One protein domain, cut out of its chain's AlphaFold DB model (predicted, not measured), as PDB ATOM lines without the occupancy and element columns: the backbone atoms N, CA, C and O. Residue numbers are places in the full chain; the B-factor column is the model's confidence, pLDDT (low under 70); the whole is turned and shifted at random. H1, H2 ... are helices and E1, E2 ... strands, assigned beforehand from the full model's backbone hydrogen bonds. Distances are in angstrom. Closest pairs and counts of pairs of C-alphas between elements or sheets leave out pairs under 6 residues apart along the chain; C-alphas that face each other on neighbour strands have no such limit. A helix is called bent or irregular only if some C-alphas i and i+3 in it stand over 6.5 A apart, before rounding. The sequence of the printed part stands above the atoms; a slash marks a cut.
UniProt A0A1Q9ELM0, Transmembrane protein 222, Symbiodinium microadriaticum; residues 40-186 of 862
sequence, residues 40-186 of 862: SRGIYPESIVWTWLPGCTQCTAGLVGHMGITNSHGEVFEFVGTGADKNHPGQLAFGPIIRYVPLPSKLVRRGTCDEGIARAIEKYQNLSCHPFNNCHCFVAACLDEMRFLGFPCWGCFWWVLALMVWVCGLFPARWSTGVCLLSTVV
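What this domain is: This is residues 40 to 186 of the 862 residues of the protein "Transmembrane protein 222" of Symbiodinium microadriaticum (UniProt A0A1Q9ELM0). A strongly twisted sheet of five strands has three helices, H2, H3 and H4, packed over one of its faces. The last helix, H5, and the short H1 lie off this body at one end of the longest axis. The printed part has 147 residues, with five named helices and five named strands in the order E1 H1 E2 E3 E4 E5 H2 H3 H4 H5. The sheet runs E4 E3 E2 E1 E5, all antiparallel, and the class is mixed, helices and strands. The whole is compact, with a radius of gyration of the C-alphas of 14.2 A and spans of 42 by 30 by 27 A.

Where its parts are: E1, residues 47 to 51, begins at C-alpha 47 (234.718, 177.222, 113.077) and is 13.1 A long. H1 is residues 56 to 59. E2, residues 66 to 70, is 13.8 A long, E3 is residues 76 to 79, E4 residues 84 to 87 and E5 residues 99 to 102. H2, residues 113 to 124, is 16.6 A long, and H3, residues 135 to 145, is 15.6 A. H4, residues 154 to 168, is 16.7 A and irregular, with C-alphas 156 and 159 8.5 A apart. H5, residues 174 to 186, is 19.0 A and ends at C-alpha 186 (246.118, 188.541, 137.641).

How they stand to each other: E1 is antiparallel to E5, with N 48 and O 101 2.8 A apart, and to E2, with N 49 and O 68 2.9 A apart. E2, E3 and E4 form a meander, each strand the antiparallel neighbour of the one before; N 77 and O 69 are 2.8 A apart, N 85 and O 78 3.0 A. H2, H3 and H4 are on the same face, making two layers, helices over a sheet. H3 runs along the strands, over E3 and E2, at a height over the sheet of 8.8 A. H4 runs across, at 75 degrees to E1 on the local plane. H3 touches H2, closest C-alphas Gly 116 and Glu 145 at 4.7 A, at a steep tilt of 57 degrees, opposite ways. H3 also touches H4, closest C-alphas Ala 140 and Trp 154 at 5.0 A, only just about perpendicular at 72 degrees. H1 and H5 are not on the sheet and are close but not clearly touching, closest C-alphas Gln 58 and Ser 183 at 7.9 A. Every O i to N i+4 pair is within hydrogen-bond range in H2 and H3, 9 of 11 in H4 and 7 of 9 in H5; H1 is too short for such a pair.

The domain as a whole: The C-alphas farthest apart, those of Gly 111 and Val 186, are 43.8 A apart. The printed part has no cut, and the link from E4 to E5 is long. The mean pLDDT of the printed part is 82.6, with residues 41, 59, 61 and 174 to 184 under 70.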
ATOM      1  N   SER A  40     247.465 171.023 114.967       70.44
ATOM      2  CA  SER A  40     248.922 171.094 114.786       70.44
ATOM      3  C   SER A  40     249.312 171.787 113.480       70.44
ATOM      4  O   SER A  40     250.355 172.432 113.411       70.44
ATOM      5  N   ARG A  41     248.436 171.705 112.473       69.81
ATOM      6  CA  ARG A  41     248.578 172.365 111.168       69.81
ATOM      7  C   ARG A  41     247.773 173.659 111.052       69.81
ATOM      8  O   ARG A  41     247.764 174.268 109.991       69.81
ATOM      9  N   GLY A  42     247.099 174.074 112.127       75.00
ATOM     10  CA  GLY A  42     246.272 175.279 112.140       75.00
ATOM     11  C   GLY A  42     244.979 175.156 111.328       75.00
ATOM     12  O   GLY A  42     244.444 176.166 110.885       75.00
ATOM     13  N   ILE A  43     244.479 173.936 111.119       83.12
ATOM     14  CA  ILE A  43     243.297 173.666 110.297       83.12
ATOM     15  C   ILE A  43     242.083 173.493 111.212       83.12
ATOM     16  O   ILE A  43     241.954 172.495 111.928       83.12
ATOM     17  N   TYR A  44     241.179 174.468 111.156       86.62
ATOM     18  CA  TYR A  44     239.947 174.512 111.943       86.62
ATOM     19  C   TYR A  44     238.762 174.596 110.977       86.62
ATOM     20  O   TYR A  44     238.336 175.703 110.689       86.62
ATOM     21  N   PRO A  45     238.251 173.495 110.407       88.00
ATOM     22  CA  PRO A  45     237.137 173.562 109.460       88.00
ATOM     23  C   PRO A  45     235.848 174.019 110.160       88.00
ATOM     24  O   PRO A  45     235.626 173.669 111.324       88.00
ATOM     25  N   GLU A  46     235.030 174.810 109.461       90.25
ATOM     26  CA  GLU A  46     233.709 175.298 109.903       90.25
ATOM     27  C   GLU A  46     233.711 175.778 111.364       90.25
ATOM     28  O   GLU A  46     233.078 175.186 112.237       90.25
ATOM     29  N   SER A  47     234.497 176.798 111.693       91.62
ATOM     30  CA  SER A  47     234.718 177.222 113.077       91.62
ATOM     31  C   SER A  47     234.794 178.741 113.206       91.62
ATOM     32  O   SER A  47     235.374 179.431 112.377       91.62
ATOM     33  N   ILE A  48     234.266 179.278 114.305       93.12
ATOM     34  CA  ILE A  48     234.614 180.633 114.746       93.12
ATOM     35  C   ILE A  48     235.978 180.545 115.411       93.12
ATOM     36  O   ILE A  48     236.183 179.697 116.278       93.12
ATOM     37  N   VAL A  49     236.901 181.417 115.041       92.12
ATOM     38  CA  VAL A  49     238.266 181.442 115.566       92.12
ATOM     39  C   VAL A  49     238.531 182.764 116.268       92.12
ATOM     40  O   VAL A  49     237.953 183.793 115.928       92.12
ATOM     41  N   TRP A  50     239.378 182.734 117.290       92.50
ATOM     42  CA  TRP A  50     239.621 183.884 118.150       92.50
ATOM     43  C   TRP A  50     241.076 183.959 118.587       92.50
ATOM     44  O   TRP A  50     241.694 182.943 118.936       92.50
ATOM     45  N   THR A  51     241.613 185.175 118.601       89.00
ATOM     46  CA  THR A  51     242.956 185.480 119.088       89.00
ATOM     47  C   THR A  51     242.967 186.709 119.993       89.00
ATOM     48  O   THR A  51     241.995 187.460 120.107       89.00
ATOM     49  N   TRP A  52     244.100 186.896 120.657       84.69
ATOM     50  CA  TRP A  52     244.352 188.019 121.540       84.69
ATOM     51  C   TRP A  52     244.420 189.327 120.747       84.69
ATOM     52  O   TRP A  52     245.171 189.421 119.782       84.69
ATOM     53  N   LEU A  53     243.684 190.350 121.185       84.81
ATOM     54  CA  LEU A  53     243.747 191.699 120.626       84.81
ATOM     55  C   LEU A  53     244.411 192.640 121.645       84.81
ATOM     56  O   LEU A  53     243.803 192.937 122.681       84.81
ATOM     57  N   PRO A  54     245.648 193.109 121.396       76.25
ATOM     58  CA  PRO A  54     246.334 194.021 122.305       76.25
ATOM     59  C   PRO A  54     245.507 195.280 122.613       76.25
ATOM     60  O   PRO A  54     244.918 195.885 121.724       76.25
ATOM     61  N   GLY A  55     245.455 195.669 123.886       75.25
ATOM     62  CA  GLY A  55     244.638 196.777 124.389       75.25
ATOM     63  C   GLY A  55     243.240 196.316 124.802       75.25
ATOM     64  O   GLY A  55     242.908 196.353 125.988       75.25
ATOM     65  N   CYS A  56     242.446 195.815 123.851       76.56
ATOM     66  CA  CYS A  56     241.049 195.428 124.082       76.56
ATOM     67  C   CYS A  56     240.894 194.167 124.948       76.56
ATOM     68  O   CYS A  56     240.020 194.092 125.815       76.56
ATOM     69  N   THR A  57     241.745 193.160 124.746       77.88
ATOM     70  CA  THR A  57     241.677 191.914 125.522       77.88
ATOM     71  C   THR A  57     242.147 192.119 126.959       77.88
ATOM     72  O   THR A  57     241.588 191.525 127.881       77.88
ATOM     73  N   GLN A  58     243.103 193.024 127.183       74.75
ATOM     74  CA  GLN A  58     243.557 193.425 128.512       74.75
ATOM     75  C   GLN A  58     242.473 194.191 129.282       74.75
ATOM     76  O   GLN A  58     242.198 193.848 130.430       74.75
ATOM     77  N   CYS A  59     241.824 195.188 128.666       69.12
ATOM     78  CA  CYS A  59     240.819 196.006 129.358       69.12
ATOM     79  C   CYS A  59     239.513 195.250 129.657       69.12
ATOM     80  O   CYS A  59     238.783 195.623 130.569       69.12
ATOM     81  N   THR A  60     239.245 194.149 128.947       70.38
ATOM     82  CA  THR A  60     238.049 193.308 129.138       70.38
ATOM     83  C   THR A  60     238.336 191.980 129.847       70.38
ATOM     84  O   THR A  60     237.514 191.063 129.814       70.38
ATOM     85  N   ALA A  61     239.506 191.847 130.485       68.00
ATOM     86  CA  ALA A  61     239.934 190.643 131.206       68.00
ATOM     87  C   ALA A  61     239.871 189.339 130.373       68.00
ATOM     88  O   ALA A  61     239.682 188.249 130.920       68.00
ATOM     89  N   GLY A  62     240.051 189.436 129.054       70.75
ATOM     90  CA  GLY A  62     240.044 188.304 128.127       70.75
ATOM     91  C   GLY A  62     238.758 188.124 127.317       70.75
ATOM     92  O   GLY A  62     238.787 187.402 126.325       70.75
ATOM     93  N   LEU A  63     237.646 188.770 127.696       73.75
ATOM     94  CA  LEU A  63     236.330 188.546 127.074       73.75
ATOM     95  C   LEU A  63     236.260 189.012 125.617       73.75
ATOM     96  O   LEU A  63     235.667 188.328 124.782       73.75
ATOM     97  N   VAL A  64     236.855 190.162 125.306       81.62
ATOM     98  CA  VAL A  64     236.870 190.717 123.951       81.62
ATOM     99  C   VAL A  64     238.237 190.476 123.333       81.62
ATOM    100  O   VAL A  64     239.271 190.794 123.909       81.62
ATOM    101  N   GLY A  65     238.252 189.915 122.134       86.81
ATOM    102  CA  GLY A  65     239.460 189.747 121.335       86.81
ATOM    103  C   GLY A  65     239.103 189.731 119.865       86.81
ATOM    104  O   GLY A  65     237.945 189.966 119.505       86.81
ATOM    105  N   HIS A  66     240.094 189.479 119.024       90.94
ATOM    106  CA  HIS A  66     239.897 189.512 117.587       90.94
ATOM    107  C   HIS A  66     239.305 188.192 117.098       90.94
ATOM    108  O   HIS A  66     239.723 187.124 117.548       90.94
ATOM    109  N   MET A  67     238.317 188.270 116.208       92.00
ATOM    110  CA  MET A  67     237.518 187.126 115.776       92.00
ATOM    111  C   MET A  67     237.558 186.967 114.258       92.00
ATOM    112  O   MET A  67     237.532 187.945 113.517       92.00
ATOM    113  N   GLY A  68     237.573 185.721 113.812       92.38
ATOM    114  CA  GLY A  68     237.369 185.347 112.421       92.38
ATOM    115  C   GLY A  68     236.492 184.107 112.322       92.38
ATOM    116  O   GLY A  68     236.057 183.538 113.329       92.38
ATOM    117  N   ILE A  69     236.241 183.671 111.099       93.75
ATOM    118  CA  ILE A  69     235.463 182.474 110.797       93.75
ATOM    119  C   ILE A  69     236.187 181.651 109.739       93.75
ATOM    120  O   ILE A  69     236.890 182.202 108.897       93.75
ATOM    121  N   THR A  70     236.032 180.334 109.786       92.31
ATOM    122  CA  THR A  70     236.639 179.429 108.817       92.31
ATOM    123  C   THR A  70     235.609 178.701 107.970       92.31
ATOM    124  O   THR A  70     234.534 178.337 108.446       92.31
ATOM    125  N   ASN A  71     235.965 178.468 106.707       90.56
ATOM    126  CA  ASN A  71     235.164 177.678 105.771       90.56
ATOM    127  C   ASN A  71     235.351 176.161 105.990       90.56
ATOM    128  O   ASN A  71     236.106 175.720 106.866       90.56
ATOM    129  N   SER A  72     234.684 175.348 105.177       88.50
ATOM    130  CA  SER A  72     234.763 173.882 105.194       88.50
ATOM    131  C   SER A  72     236.173 173.331 104.937       88.50
ATOM    132  O   SER A  72     236.508 172.235 105.390       88.50
ATOM    133  N   HIS A  73     237.033 174.114 104.282       85.00
ATOM    134  CA  HIS A  73     238.437 173.790 104.037       85.00
ATOM    135  C   HIS A  73     239.373 174.204 105.189       85.00
ATOM    136  O   HIS A  73     240.558 173.871 105.164       85.00
ATOM    137  N   GLY A  74     238.861 174.891 106.218       84.25
ATOM    138  CA  GLY A  74     239.651 175.392 107.348       84.25
ATOM    139  C   GLY A  74     240.434 176.671 107.050       84.25
ATOM    140  O   GLY A  74     241.358 177.012 107.789       84.25
ATOM    141  N   GLU A  75     240.078 177.377 105.981       89.19
ATOM    142  CA  GLU A  75     240.661 178.662 105.604       89.19
ATOM    143  C   GLU A  75     240.039 179.784 106.428       89.19
ATOM    144  O   GLU A  75     238.826 179.796 106.620       89.19
ATOM    145  N   VAL A  76     240.861 180.714 106.916       91.50
ATOM    146  CA  VAL A  76     240.448 181.763 107.857       91.50
ATOM    147  C   VAL A  76     240.051 183.030 107.108       91.50
ATOM    148  O   VAL A  76     240.824 183.532 106.295       91.50
ATOM    149  N   PHE A  77     238.882 183.570 107.439       92.44
ATOM    150  CA  PHE A  77     238.384 184.859 106.973       92.44
ATOM    151  C   PHE A  77     238.170 185.787 108.163       92.44
ATOM    152  O   PHE A  77     237.586 185.398 109.181       92.44
ATOM    153  N   GLU A  78     238.630 187.023 108.037       91.88
ATOM    154  CA  GLU A  78     238.520 188.034 109.081       91.88
ATOM    155  C   GLU A  78     238.287 189.423 108.489       91.88
ATOM    156  O   GLU A  78     238.464 189.653 107.295       91.88
ATOM    157  N   PHE A  79     237.890 190.356 109.349       91.38
ATOM    158  CA  PHE A  79     237.667 191.745 108.973       91.38
ATOM    159  C   PHE A  79     238.614 192.649 109.757       91.38
ATOM    160  O   PHE A  79     238.477 192.793 110.976       91.38
ATOM    161  N   VAL A  80     239.607 193.204 109.057       85.44
ATOM    162  CA  VAL A  80     240.648 194.092 109.593       85.44
ATOM    163  C   VAL A  80     240.994 195.123 108.524       85.44
ATOM    164  O   VAL A  80     241.286 194.765 107.391       85.44
ATOM    165  N   GLY A  81     241.003 196.409 108.881       83.06
ATOM    166  CA  GLY A  81     241.271 197.473 107.910       83.06
ATOM    167  C   GLY A  81     240.064 197.729 107.011       83.06
ATOM    168  O   GLY A  81     239.049 198.198 107.511       83.06
ATOM    169  N   THR A  82     240.164 197.449 105.713       83.81
ATOM    170  CA  THR A  82     239.076 197.643 104.742       83.81
ATOM    171  C   THR A  82     238.879 196.354 103.963       83.81
ATOM    172  O   THR A  82     239.855 195.823 103.446       83.81
ATOM    173  N   GLY A  83     237.639 195.879 103.851       82.38
ATOM    174  CA  GLY A  83     237.359 194.582 103.239       82.38
ATOM    175  C   GLY A  83     237.474 193.425 104.230       82.38
ATOM    176  O   GLY A  83     238.310 193.431 105.135       82.38
ATOM    177  N   ALA A  84     236.600 192.427 104.084       85.25
ATOM    178  CA  ALA A  84     236.793 191.134 104.735       85.25
ATOM    179  C   ALA A  84     237.628 190.247 103.816       85.25
ATOM    180  O   ALA A  84     237.213 189.972 102.691       85.25
ATOM    181  N   ASP A  85     238.773 189.786 104.309       82.62
ATOM    182  CA  ASP A  85     239.759 189.075 103.504       82.62
ATOM    183  C   ASP A  85     240.186 187.758 104.145       82.62
ATOM    184  O   ASP A  85     240.018 187.493 105.343       82.62
ATOM    185  N   LYS A  86     240.737 186.897 103.292       86.81
ATOM    186  CA  LYS A  86     241.327 185.626 103.693       86.81
ATOM    187  C   LYS A  86     242.701 185.868 104.313       86.81
ATOM    188  O   LYS A  86     243.561 186.480 103.685       86.81
ATOM    189  N   ASN A  87     242.935 185.309 105.495       82.75
ATOM    190  CA  ASN A  87     244.246 185.320 106.137       82.75
ATOM    191  C   ASN A  87     244.985 183.977 105.951       82.75
ATOM    192  O   ASN A  87     244.432 182.977 105.478       82.75
ATOM    193  N   HIS A  88     246.265 183.954 106.315       75.62
ATOM    194  CA  HIS A  88     247.107 182.773 106.348       75.62
ATOM    195  C   HIS A  88     246.470 181.649 107.186       75.62
ATOM    196  O   HIS A  88     245.943 181.902 108.274       75.62
ATOM    197  N   PRO A  89     246.550 180.386 106.721       73.31
ATOM    198  CA  PRO A  89     246.004 179.249 107.451       73.31
ATOM    199  C   PRO A  89     246.497 179.197 108.904       73.31
ATOM    200  O   PRO A  89     247.696 179.279 109.173       73.31
ATOM    201  N   GLY A  90     245.564 179.048 109.845       70.44
ATOM    202  CA  GLY A  90     245.874 178.877 111.265       70.44
ATOM    203  C   GLY A  90     246.203 180.148 112.050       70.44
ATOM    204  O   GLY A  90     246.516 180.045 113.242       70.44
ATOM    205  N   GLN A  91     246.124 181.329 111.431       83.81
ATOM    206  CA  GLN A  91     246.400 182.610 112.082       83.81
ATOM    207  C   GLN A  91     245.305 183.642 111.801       83.81
ATOM    208  O   GLN A  91     244.537 183.526 110.850       83.81
ATOM    209  N   LEU A  92     245.238 184.630 112.685       88.06
ATOM    210  CA  LEU A  92     244.461 185.854 112.542       88.06
ATOM    211  C   LEU A  92     245.432 187.048 112.541       88.06
ATOM    212  O   LEU A  92     246.585 186.900 112.952       88.06
ATOM    213  N   ALA A  93     244.984 188.241 112.142       85.50
ATOM    214  CA  ALA A  93     245.853 189.414 111.963       85.50
ATOM    215  C   ALA A  93     246.689 189.774 113.203       85.50
ATOM    216  O   ALA A  93     247.786 190.316 113.087       85.50
ATOM    217  N   PHE A  94     246.180 189.459 114.396       84.31
ATOM    218  CA  PHE A  94     246.813 189.793 115.674       84.31
ATOM    219  C   PHE A  94     247.540 188.615 116.339       84.31
ATOM    220  O   PHE A  94     248.053 188.763 117.448       84.31
ATOM    221  N   GLY A  95     247.614 187.451 115.683       85.06
ATOM    222  CA  GLY A  95     248.393 186.315 116.170       85.06
ATOM    223  C   GLY A  95     247.783 184.937 115.894       85.06
ATOM    224  O   GLY A  95     246.796 184.801 115.165       85.06
ATOM    225  N   PRO A  96     248.360 183.873 116.485       86.06
ATOM    226  CA  PRO A  96     247.869 182.512 116.299       86.06
ATOM    227  C   PRO A  96     246.462 182.350 116.875       86.06
ATOM    228  O   PRO A  96     246.087 183.033 117.828       86.06
ATOM    229  N   ILE A  97     245.690 181.405 116.345       87.69
ATOM    230  CA  ILE A  97     244.369 181.081 116.892       87.69
ATOM    231  C   ILE A  97     244.538 180.522 118.313       87.69
ATOM    232  O   ILE A  97     245.188 179.499 118.531       87.69
ATOM    233  N   ILE A  98     243.948 181.205 119.295       85.44
ATOM    234  CA  ILE A  98     244.024 180.842 120.719       85.44
ATOM    235  C   ILE A  98     242.786 180.056 121.135       85.44
ATOM    236  O   ILE A  98     242.877 179.170 121.990       85.44
ATOM    237  N   ARG A  99     241.634 180.368 120.534       88.19
ATOM    238  CA  ARG A  99     240.368 179.676 120.767       88.19
ATOM    239  C   ARG A  99     239.638 179.424 119.462       88.19
ATOM    240  O   ARG A  99     239.730 180.223 118.536       88.19
ATOM    241  N   TYR A 100     238.869 178.346 119.424       90.12
ATOM    242  CA  TYR A 100     237.939 178.085 118.335       90.12
ATOM    243  C   TYR A 100     236.621 177.499 118.853       90.12
ATOM    244  O   TYR A 100     236.589 176.817 119.880       90.12
ATOM    245  N   VAL A 101     235.532 177.765 118.140       90.44
ATOM    246  CA  VAL A 101     234.200 177.205 118.379       90.44
ATOM    247  C   VAL A 101     233.727 176.537 117.091       90.44
ATOM    248  O   VAL A 101     233.457 177.245 116.121       90.44
ATOM    249  N   PRO A 102     233.591 175.201 117.065       88.19
ATOM    250  CA  PRO A 102     233.039 174.504 115.910       88.19
ATOM    251  C   PRO A 102     231.598 174.929 115.611       88.19
ATOM    252  O   PRO A 102     230.745 174.976 116.508       88.19
ATOM    253  N   LEU A 103     231.323 175.178 114.336       87.88
ATOM    254  CA  LEU A 103     230.012 175.446 113.764       87.88
ATOM    255  C   LEU A 103     229.501 174.160 113.105       87.88
ATOM    256  O   LEU A 103     229.807 173.890 111.950       87.88
ATOM    257  N   PRO A 104     228.721 173.327 113.811       82.12
ATOM    258  CA  PRO A 104     228.203 172.112 113.206       82.12
ATOM    259  C   PRO A 104     227.235 172.463 112.070       82.12
ATOM    260  O   PRO A 104     226.210 173.110 112.296       82.12
ATOM    261  N   SER A 105     227.512 171.949 110.873       78.12
ATOM    262  CA  SER A 105     226.689 172.098 109.663       78.12
ATOM    263  C   SER A 105     225.201 171.763 109.864       78.12
ATOM    264  O   SER A 105     224.336 172.376 109.251       78.12
ATOM    265  N   LYS A 106     224.858 170.885 110.819       80.19
ATOM    266  CA  LYS A 106     223.463 170.571 111.211       80.19
ATOM    267  C   LYS A 106     222.674 171.756 111.789       80.19
ATOM    268  O   LYS A 106     221.451 171.678 111.896       80.19
ATOM    269  N   LEU A 107     223.358 172.803 112.250       82.50
ATOM    270  CA  LEU A 107     222.746 173.993 112.849       82.50
ATOM    271  C   LEU A 107     222.655 175.172 111.872       82.50
ATOM    272  O   LEU A 107     222.047 176.190 112.218       82.50
ATOM    273  N   VAL A 108     223.205 175.021 110.665       86.06
ATOM    274  CA  VAL A 108     223.022 175.935 109.534       86.06
ATOM    275  C   VAL A 108     221.638 175.686 108.933       86.06
ATOM    276  O   VAL A 108     221.258 174.542 108.688       86.06
ATOM    277  N   ARG A 109     220.841 176.745 108.751       84.44
ATOM    278  CA  ARG A 109     219.451 176.630 108.259       84.44
ATOM    279  C   ARG A 109     219.233 177.223 106.872       84.44
ATOM    280  O   ARG A 109     218.127 177.117 106.347       84.44
ATOM    281  N   ARG A 110     220.247 177.869 106.298       85.31
ATOM    282  CA  ARG A 110     220.205 178.472 104.965       85.31
ATOM    283  C   ARG A 110     221.556 178.273 104.283       85.31
ATOM    284  O   ARG A 110     222.562 178.710 104.825       85.31
ATOM    285  N   GLY A 111     221.547 177.645 103.107       86.44
ATOM    286  CA  GLY A 111     222.757 177.375 102.326       86.44
ATOM    287  C   GLY A 111     223.770 176.499 103.067       86.44
ATOM    288  O   GLY A 111     223.400 175.670 103.903       86.44
ATOM    289  N   THR A 112     225.045 176.709 102.764       89.31
ATOM    290  CA  THR A 112     226.192 176.103 103.454       89.31
ATOM    291  C   THR A 112     226.951 177.148 104.278       89.31
ATOM    292  O   THR A 112     226.722 178.351 104.141       89.31
ATOM    293  N   CYS A 113     227.861 176.698 105.151       87.00
ATOM    294  CA  CYS A 113     228.745 177.606 105.888       87.00
ATOM    295  C   CYS A 113     229.548 178.491 104.916       87.00
ATOM    296  O   CYS A 113     229.573 179.711 105.065       87.00
ATOM    297  N   ASP A 114     230.089 177.879 103.863       91.56
ATOM    298  CA  ASP A 114     230.910 178.536 102.844       91.56
ATOM    299  C   ASP A 114     230.126 179.577 102.045       91.56
ATOM    300  O   ASP A 114     230.601 180.692 101.845       91.56
ATOM    301  N   GLU A 115     228.894 179.254 101.642       89.75
ATOM    302  CA  GLU A 115     228.009 180.212 100.976       89.75
ATOM    303  C   GLU A 115     227.652 181.396 101.879       89.75
ATOM    304  O   GLU A 115     227.539 182.522 101.397       89.75
ATOM    305  N   GLY A 116     227.440 181.153 103.176       90.38
ATOM    306  CA  GLY A 116     227.161 182.215 104.141       90.38
ATOM    307  C   GLY A 116     228.345 183.166 104.304       90.38
ATOM    308  O   GLY A 116     228.170 184.383 104.279       90.38
ATOM    309  N   ILE A 117     229.556 182.609 104.391       92.94
ATOM    310  CA  ILE A 117     230.803 183.376 104.459       92.94
ATOM    311  C   ILE A 117     231.013 184.174 103.166       92.94
ATOM    312  O   ILE A 117     231.275 185.370 103.235       92.94
ATOM    313  N   ALA A 118     230.831 183.563 101.991       92.19
ATOM    314  CA  ALA A 118     231.009 184.237 100.704       92.19
ATOM    315  C   ALA A 118     230.075 185.451 100.535       92.19
ATOM    316  O   ALA A 118     230.524 186.528 100.147       92.19
ATOM    317  N   ARG A 119     228.792 185.308 100.898       91.12
ATOM    318  CA  ARG A 119     227.813 186.412 100.864       91.12
ATOM    319  C   ARG A 119     228.150 187.524 101.857       91.12
ATOM    320  O   ARG A 119     227.944 188.698 101.566       91.12
ATOM    321  N   ALA A 120     228.652 187.175 103.040       91.00
ATOM    322  CA  ALA A 120     229.070 188.165 104.026       91.00
ATOM    323  C   ALA A 120     230.342 188.909 103.592       91.00
ATOM    324  O   ALA A 120     230.425 190.118 103.789       91.00
ATOM    325  N   ILE A 121     231.292 188.224 102.947       91.62
ATOM    326  CA  ILE A 121     232.478 188.853 102.353       91.62
ATOM    327  C   ILE A 121     232.053 189.883 101.308       91.62
ATOM    328  O   ILE A 121     232.492 191.021 101.399       91.62
ATOM    329  N   GLU A 122     231.149 189.530 100.389       91.00
ATOM    330  CA  GLU A 122     230.617 190.457  99.376       91.00
ATOM    331  C   GLU A 122     230.050 191.740 100.002       91.00
ATOM    332  O   GLU A 122     230.377 192.845  99.571       91.00
ATOM    333  N   LYS A 123     229.288 191.616 101.096       89.12
ATOM    334  CA  LYS A 123     228.754 192.768 101.844       89.12
ATOM    335  C   LYS A 123     229.831 193.636 102.493       89.12
ATOM    336  O   LYS A 123     229.618 194.831 102.671       89.12
ATOM    337  N   TYR A 124     230.957 193.040 102.873       89.94
ATOM    338  CA  TYR A 124     232.041 193.713 103.586       89.94
ATOM    339  C   TYR A 124     233.198 194.148 102.677       89.94
ATOM    340  O   TYR A 124     234.104 194.807 103.177       89.94
ATOM    341  N   GLN A 125     233.161 193.868 101.365       83.94
ATOM    342  CA  GLN A 125     234.243 194.158 100.404       83.94
ATOM    343  C   GLN A 125     234.731 195.615 100.424       83.94
ATOM    344  O   GLN A 125     235.924 195.855 100.292       83.94
ATOM    345  N   ASN A 126     233.827 196.580 100.627       84.38
ATOM    346  CA  ASN A 126     234.141 198.016 100.608       84.38
ATOM    347  C   ASN A 126     233.906 198.711 101.958       84.38
ATOM    348  O   ASN A 126     233.817 199.937 102.015       84.38
ATOM    349  N   LEU A 127     233.765 197.947 103.044       86.06
ATOM    350  CA  LEU A 127     233.544 198.503 104.378       86.06
ATOM    351  C   LEU A 127     234.862 198.615 105.141       86.06
ATOM    352  O   LEU A 127     235.726 197.748 105.029       86.06
ATOM    353  N   SER A 128     234.997 199.669 105.944       83.81
ATOM    354  CA  SER A 128     236.128 199.852 106.851       83.81
ATOM    355  C   SER A 128     235.800 199.371 108.264       83.81
ATOM    356  O   SER A 128     234.664 199.441 108.737       83.81
ATOM    357  N   CYS A 129     236.821 198.847 108.933       80.75
ATOM    358  CA  CYS A 129     236.773 198.340 110.289       80.75
ATOM    359  C   CYS A 129     236.977 199.488 111.283       80.75
ATOM    360  O   CYS A 129     238.018 200.146 111.292       80.75
ATOM    361  N   HIS A 130     236.001 199.696 112.163       79.25
ATOM    362  CA  HIS A 130     236.000 200.706 113.225       79.25
ATOM    363  C   HIS A 130     235.170 200.206 114.430       79.25
ATOM    364  O   HIS A 130     234.495 199.185 114.310       79.25
ATOM    365  N   PRO A 131     235.160 200.866 115.606       74.44
ATOM    366  CA  PRO A 131     234.538 200.316 116.824       74.44
ATOM    367  C   PRO A 131     233.089 199.819 116.665       74.44
ATOM    368  O   PRO A 131     232.738 198.779 117.220       74.44
ATOM    369  N   PHE A 132     232.285 200.512 115.852       70.69
ATOM    370  CA  PHE A 132     230.877 200.182 115.578       70.69
ATOM    371  C   PHE A 132     230.638 199.232 114.386       70.69
ATOM    372  O   PHE A 132     229.508 198.806 114.168       70.69
ATOM    373  N   ASN A 133     231.679 198.893 113.623       80.69
ATOM    374  CA  ASN A 133     231.646 197.930 112.522       80.69
ATOM    375  C   ASN A 133     232.985 197.190 112.511       80.69
ATOM    376  O   ASN A 133     233.963 197.660 111.934       80.69
ATOM    377  N   ASN A 134     233.059 196.084 113.243       86.50
ATOM    378  CA  ASN A 134     234.319 195.426 113.580       86.50
ATOM    379  C   ASN A 134     234.287 193.928 113.237       86.50
ATOM    380  O   ASN A 134     233.334 193.416 112.647       86.50
ATOM    381  N   CYS A 135     235.332 193.199 113.626       88.44
ATOM    382  CA  CYS A 135     235.448 191.768 113.362       88.44
ATOM    383  C   CYS A 135     234.302 190.918 113.944       88.44
ATOM    384  O   CYS A 135     233.924 189.914 113.344       88.44
ATOM    385  N   HIS A 136     233.675 191.333 115.048       89.88
ATOM    386  CA  HIS A 136     232.494 190.657 115.601       89.88
ATOM    387  C   HIS A 136     231.253 190.907 114.744       89.88
ATOM    388  O   HIS A 136     230.458 189.987 114.564       89.88
ATOM    389  N   CYS A 137     231.101 192.114 114.189       88.12
ATOM    390  CA  CYS A 137     230.025 192.451 113.253       88.12
ATOM    391  C   CYS A 137     230.118 191.603 111.979       88.12
ATOM    392  O   CYS A 137     229.109 191.062 111.527       88.12
ATOM    393  N   PHE A 138     231.332 191.412 111.455       91.94
ATOM    394  CA  PHE A 138     231.573 190.549 110.300       91.94
ATOM    395  C   PHE A 138     231.222 189.083 110.582       91.94
ATOM    396  O   PHE A 138     230.434 188.488 109.848       91.94
ATOM    397  N   VAL A 139     231.732 188.496 111.675       92.88
ATOM    398  CA  VAL A 139     231.392 187.100 112.015       92.88
ATOM    399  C   VAL A 139     229.890 186.947 112.268       92.88
ATOM    400  O   VAL A 139     229.295 185.963 111.830       92.88
ATOM    401  N   ALA A 140     229.247 187.926 112.904       90.81
ATOM    402  CA  ALA A 140     227.799 187.937 113.077       90.81
ATOM    403  C   ALA A 140     227.047 187.975 111.732       90.81
ATOM    404  O   ALA A 140     226.103 187.209 111.551       90.81
ATOM    405  N   ALA A 141     227.506 188.773 110.764       89.88
ATOM    406  CA  ALA A 141     226.933 188.814 109.419       89.88
ATOM    407  C   ALA A 141     227.065 187.468 108.682       89.88
ATOM    408  O   ALA A 141     226.115 187.028 108.032       89.88
ATOM    409  N   CYS A 142     228.191 186.760 108.837       91.75
ATOM    410  CA  CYS A 142     228.343 185.395 108.323       91.75
ATOM    411  C   CYS A 142     227.288 184.452 108.924       91.75
ATOM    412  O   CYS A 142     226.658 183.673 108.202       91.75
ATOM    413  N   LEU A 143     227.071 184.524 110.244       90.94
ATOM    414  CA  LEU A 143     226.074 183.709 110.947       90.94
ATOM    415  C   LEU A 143     224.632 184.049 110.531       90.94
ATOM    416  O   LEU A 143     223.788 183.145 110.478       90.94
ATOM    417  N   ASP A 144     224.362 185.313 110.205       91.12
ATOM    418  CA  ASP A 144     223.079 185.781 109.677       91.12
ATOM    419  C   ASP A 144     222.784 185.210 108.294       91.12
ATOM    420  O   ASP A 144     221.694 184.665 108.070       91.12
ATOM    421  N   GLU A 145     223.763 185.231 107.388       91.25
ATOM    422  CA  GLU A 145     223.587 184.679 106.042       91.25
ATOM    423  C   GLU A 145     223.257 183.187 106.061       91.25
ATOM    424  O   GLU A 145     222.350 182.744 105.345       91.25
ATOM    425  N   MET A 146     223.912 182.430 106.945       89.75
ATOM    426  CA  MET A 146     223.685 180.991 107.106       89.75
ATOM    427  C   MET A 146     222.490 180.650 108.029       89.75
ATOM    428  O   MET A 146     222.154 179.476 108.234       89.75
ATOM    429  N   ARG A 147     221.819 181.666 108.602       86.88
ATOM    430  CA  ARG A 147     220.764 181.539 109.628       86.88
ATOM    431  C   ARG A 147     221.149 180.554 110.732       86.88
ATOM    432  O   ARG A 147     220.381 179.642 111.072       86.88
ATOM    433  N   PHE A 148     222.357 180.703 111.272       84.75
ATOM    434  CA  PHE A 148     222.906 179.794 112.275       84.75
ATOM    435  C   PHE A 148     221.998 179.740 113.516       84.75
ATOM    436  O   PHE A 148     221.504 180.768 113.982       84.75
ATOM    437  N   LEU A 149     221.705 178.532 114.023       81.44
ATOM    438  CA  LEU A 149     220.713 178.270 115.091       81.44
ATOM    439  C   LEU A 149     219.276 178.746 114.771       81.44
ATOM    440  O   LEU A 149     218.387 178.735 115.635       81.44
ATOM    441  N   GLY A 150     219.011 179.112 113.517       78.25
ATOM    442  CA  GLY A 150     217.761 179.707 113.063       78.25
ATOM    443  C   GLY A 150     217.530 181.128 113.555       78.25
ATOM    444  O   GLY A 150     216.364 181.489 113.736       78.25
ATOM    445  N   PHE A 151     218.596 181.879 113.832       77.69
ATOM    446  CA  PHE A 151     218.524 183.311 114.110       77.69
ATOM    447  C   PHE A 151     218.853 184.119 112.853       77.69
ATOM    448  O   PHE A 151     219.814 183.773 112.170       77.69
ATOM    449  N   PRO A 152     218.054 185.152 112.540       73.12
ATOM    450  CA  PRO A 152     218.300 186.029 111.400       73.12
ATOM    451  C   PRO A 152     219.030 187.338 111.761       73.12
ATOM    452  O   PRO A 152     219.163 188.181 110.883       73.12
ATOM    453  N   CYS A 153     219.399 187.555 113.033       80.00
ATOM    454  CA  CYS A 153     219.898 188.845 113.535       80.00
ATOM    455  C   CYS A 153     221.026 188.740 114.587       80.00
ATOM    456  O   CYS A 153     221.035 189.455 115.589       80.00
ATOM    457  N   TRP A 154     221.998 187.857 114.382       81.19
ATOM    458  CA  TRP A 154     223.266 187.810 115.109       81.19
ATOM    459  C   TRP A 154     223.968 189.168 115.172       81.19
ATOM    460  O   TRP A 154     224.584 189.459 116.200       81.19
ATOM    461  N   GLY A 155     223.834 190.025 114.151       79.19
ATOM    462  CA  GLY A 155     224.377 191.390 114.166       79.19
ATOM    463  C   GLY A 155     223.922 192.230 115.371       79.19
ATOM    464  O   GLY A 155     224.733 192.925 115.981       79.19
ATOM    465  N   CYS A 156     222.661 192.098 115.797       75.44
ATOM    466  CA  CYS A 156     222.111 192.811 116.962       75.44
ATOM    467  C   CYS A 156     222.646 192.283 118.308       75.44
ATOM    468  O   CYS A 156     222.510 192.940 119.341       75.44
ATOM    469  N   PHE A 157     223.257 191.096 118.308       74.50
ATOM    470  CA  PHE A 157     223.705 190.383 119.504       74.50
ATOM    471  C   PHE A 157     225.193 190.018 119.438       74.50
ATOM    472  O   PHE A 157     225.618 189.023 120.023       74.50
ATOM    473  N   TRP A 158     226.017 190.820 118.760       74.44
ATOM    474  CA  TRP A 158     227.444 190.525 118.589       74.44
ATOM    475  C   TRP A 158     228.208 190.404 119.928       74.44
ATOM    476  O   TRP A 158     229.133 189.608 120.050       74.44
ATOM    477  N   TRP A 159     227.779 191.086 120.995       77.94
ATOM    478  CA  TRP A 159     228.346 190.924 122.346       77.94
ATOM    479  C   TRP A 159     228.072 189.535 122.959       77.94
ATOM    480  O   TRP A 159     228.881 189.017 123.734       77.94
ATOM    481  N   VAL A 160     226.966 188.881 122.582       80.31
ATOM    482  CA  VAL A 160     226.659 187.490 122.967       80.31
ATOM    483  C   VAL A 160     227.639 186.526 122.297       80.31
ATOM    484  O   VAL A 160     228.011 185.512 122.891       80.31
ATOM    485  N   LEU A 161     228.099 186.854 121.086       82.06
ATOM    486  CA  LEU A 161     229.088 186.073 120.347       82.06
ATOM    487  C   LEU A 161     230.431 186.030 121.087       82.06
ATOM    488  O   LEU A 161     230.999 184.952 121.261       82.06
ATOM    489  N   ALA A 162     230.894 187.171 121.610       81.75
ATOM    490  CA  ALA A 162     232.105 187.243 122.430       81.75
ATOM    491  C   ALA A 162     232.009 186.334 123.671       81.75
ATOM    492  O   ALA A 162     232.911 185.539 123.950       81.75
ATOM    493  N   LEU A 163     230.867 186.366 124.368       82.44
ATOM    494  CA  LEU A 163     230.612 185.490 125.513       82.44
ATOM    495  C   LEU A 163     230.570 184.007 125.109       82.44
ATOM    496  O   LEU A 163     231.115 183.157 125.816       82.44
ATOM    497  N   MET A 164     229.950 183.682 123.971       82.69
ATOM    498  CA  MET A 164     229.887 182.316 123.450       82.69
ATOM    499  C   MET A 164     231.284 181.768 123.160       82.69
ATOM    500  O   MET A 164     231.590 180.652 123.575       82.69
ATOM    501  N   VAL A 165     232.145 182.549 122.509       85.56
ATOM    502  CA  VAL A 165     233.530 182.161 122.213       85.56
ATOM    503  C   VAL A 165     234.360 182.027 123.487       85.56
ATOM    504  O   VAL A 165     235.171 181.110 123.603       85.56
ATOM    505  N   TRP A 166     234.129 182.866 124.493       83.38
ATOM    506  CA  TRP A 166     234.830 182.745 125.769       83.38
ATOM    507  C   TRP A 166     234.435 181.479 126.551       83.38
ATOM    508  O   TRP A 166     235.303 180.768 127.072       83.38
ATOM    509  N   VAL A 167     233.133 181.174 126.612       80.75
ATOM    510  CA  VAL A 167     232.568 180.059 127.397       80.75
ATOM    511  C   VAL A 167     232.673 178.713 126.674       80.75
ATOM    512  O   VAL A 167     232.941 177.697 127.316       80.75
ATOM    513  N   CYS A 168     232.448 178.695 125.361       82.06
ATOM    514  CA  CYS A 168     232.429 177.491 124.521       82.06
ATOM    515  C   CYS A 168     233.681 177.359 123.645       82.06
ATOM    516  O   CYS A 168     233.778 176.427 122.859       82.06
ATOM    517  N   GLY A 169     234.641 178.281 123.737       83.12
ATOM    518  CA  GLY A 169     235.885 178.194 122.978       83.12
ATOM    519  C   GLY A 169     236.785 177.077 123.488       83.12
ATOM    520  O   GLY A 169     237.129 177.036 124.672       83.12
ATOM    521  N   LEU A 170     237.213 176.204 122.581       84.56
ATOM    522  CA  LEU A 170     238.250 175.203 122.818       84.56
ATOM    523  C   LEU A 170     239.621 175.812 122.579       84.56
ATOM    524  O   LEU A 170     239.792 176.646 121.696       84.56
ATOM    525  N   PHE A 171     240.608 175.352 123.343       84.44
ATOM    526  CA  PHE A 171     241.998 175.747 123.158       84.44
ATOM    527  C   PHE A 171     242.713 174.745 122.246       84.44
ATOM    528  O   PHE A 171     242.670 173.546 122.534       84.44
ATOM    529  N   PRO A 172     243.415 175.204 121.199       77.38
ATOM    530  CA  PRO A 172     244.225 174.332 120.353       77.38
ATOM    531  C   PRO A 172     245.399 173.662 121.072       77.38
ATOM    532  O   PRO A 172     245.794 172.557 120.711       77.38
ATOM    533  N   ALA A 173     245.966 174.313 122.095       71.06
ATOM    534  CA  ALA A 173     247.136 173.826 122.818       71.06
ATOM    535  C   ALA A 173     246.994 174.017 124.336       71.06
ATOM    536  O   ALA A 173     246.386 174.968 124.816       71.06
ATOM    537  N   ARG A 174     247.601 173.123 125.126       62.88
ATOM    538  CA  ARG A 174     247.513 173.169 126.602       62.88
ATOM    539  C   ARG A 174     248.181 174.405 127.214       62.88
ATOM    540  O   ARG A 174     247.756 174.859 128.272       62.88
ATOM    541  N   TRP A 175     249.207 174.950 126.559       63.25
ATOM    542  CA  TRP A 175     249.932 176.130 127.040       63.25
ATOM    543  C   TRP A 175     249.131 177.427 126.843       63.25
ATOM    544  O   TRP A 175     249.189 178.313 127.695       63.25
ATOM    545  N   SER A 176     248.305 177.517 125.791       62.72
ATOM    546  CA  SER A 176     247.485 178.704 125.515       62.72
ATOM    547  C   SER A 176     246.360 178.891 126.541       62.72
ATOM    548  O   SER A 176     245.987 180.018 126.864       62.72
ATOM    549  N   THR A 177     245.897 177.796 127.158       62.94
ATOM    550  CA  THR A 177     245.002 177.826 128.325       62.94
ATOM    551  C   THR A 177     245.648 178.512 129.534       62.94
ATOM    552  O   THR A 177     244.972 179.248 130.250       62.94
ATOM    553  N   GLY A 178     246.945 178.285 129.763       62.91
ATOM    554  CA  GLY A 178     247.680 178.861 130.892       62.91
ATOM    555  C   GLY A 178     247.841 180.373 130.767       62.91
ATOM    556  O   GLY A 178     247.510 181.094 131.700       62.91
ATOM    557  N   VAL A 179     248.265 180.852 129.594       66.06
ATOM    558  CA  VAL A 179     248.478 182.288 129.329       66.06
ATOM    559  C   VAL A 179     247.167 183.076 129.419       66.06
ATOM    560  O   VAL A 179     247.115 184.104 130.086       66.06
ATOM    561  N   CYS A 180     246.094 182.556 128.816       66.38
ATOM    562  CA  CYS A 180     244.791 183.222 128.773       66.38
ATOM    563  C   CYS A 180     244.103 183.281 130.151       66.38
ATOM    564  O   CYS A 180     243.485 184.287 130.489       66.38
ATOM    565  N   LEU A 181     244.224 182.230 130.975       67.75
ATOM    566  CA  LEU A 181     243.652 182.225 132.326       67.75
ATOM    567  C   LEU A 181     244.507 183.009 133.328       67.75
ATOM    568  O   LEU A 181     243.947 183.658 134.208       67.75
ATOM    569  N   LEU A 182     245.838 182.981 133.201       67.69
ATOM    570  CA  LEU A 182     246.739 183.714 134.091       67.69
ATOM    571  C   LEU A 182     246.526 185.227 133.972       67.69
ATOM    572  O   LEU A 182     246.412 185.895 134.995       67.69
ATOM    573  N   SER A 183     246.383 185.759 132.753       63.06
ATOM    574  CA  SER A 183     246.088 187.182 132.545       63.06
ATOM    575  C   SER A 183     244.755 187.599 133.172       63.06
ATOM    576  O   SER A 183     244.682 188.636 133.827       63.06
ATOM    577  N   THR A 184     243.711 186.772 133.038       66.88
ATOM    578  CA  THR A 184     242.401 187.038 133.646       66.88
ATOM    579  C   THR A 184     242.472 186.979 135.171       66.88
ATOM    580  O   THR A 184     241.890 187.830 135.835       66.88
ATOM    581  N   VAL A 185     243.203 186.018 135.747       71.81
ATOM    582  CA  VAL A 185     243.357 185.876 137.206       71.81
ATOM    583  C   VAL A 185     244.171 187.024 137.803       71.81
ATOM    584  O   VAL A 185     243.762 187.570 138.823       71.81
ATOM    585  N   VAL A 186     245.273 187.431 137.168       71.38
ATOM    586  CA  VAL A 186     246.118 188.541 137.641       71.38
ATOM    587  C   VAL A 186     245.354 189.866 137.607       71.38
ATOM    588  O   VAL A 186     245.365 190.591 138.596       71.38
TER     589      VAL A 186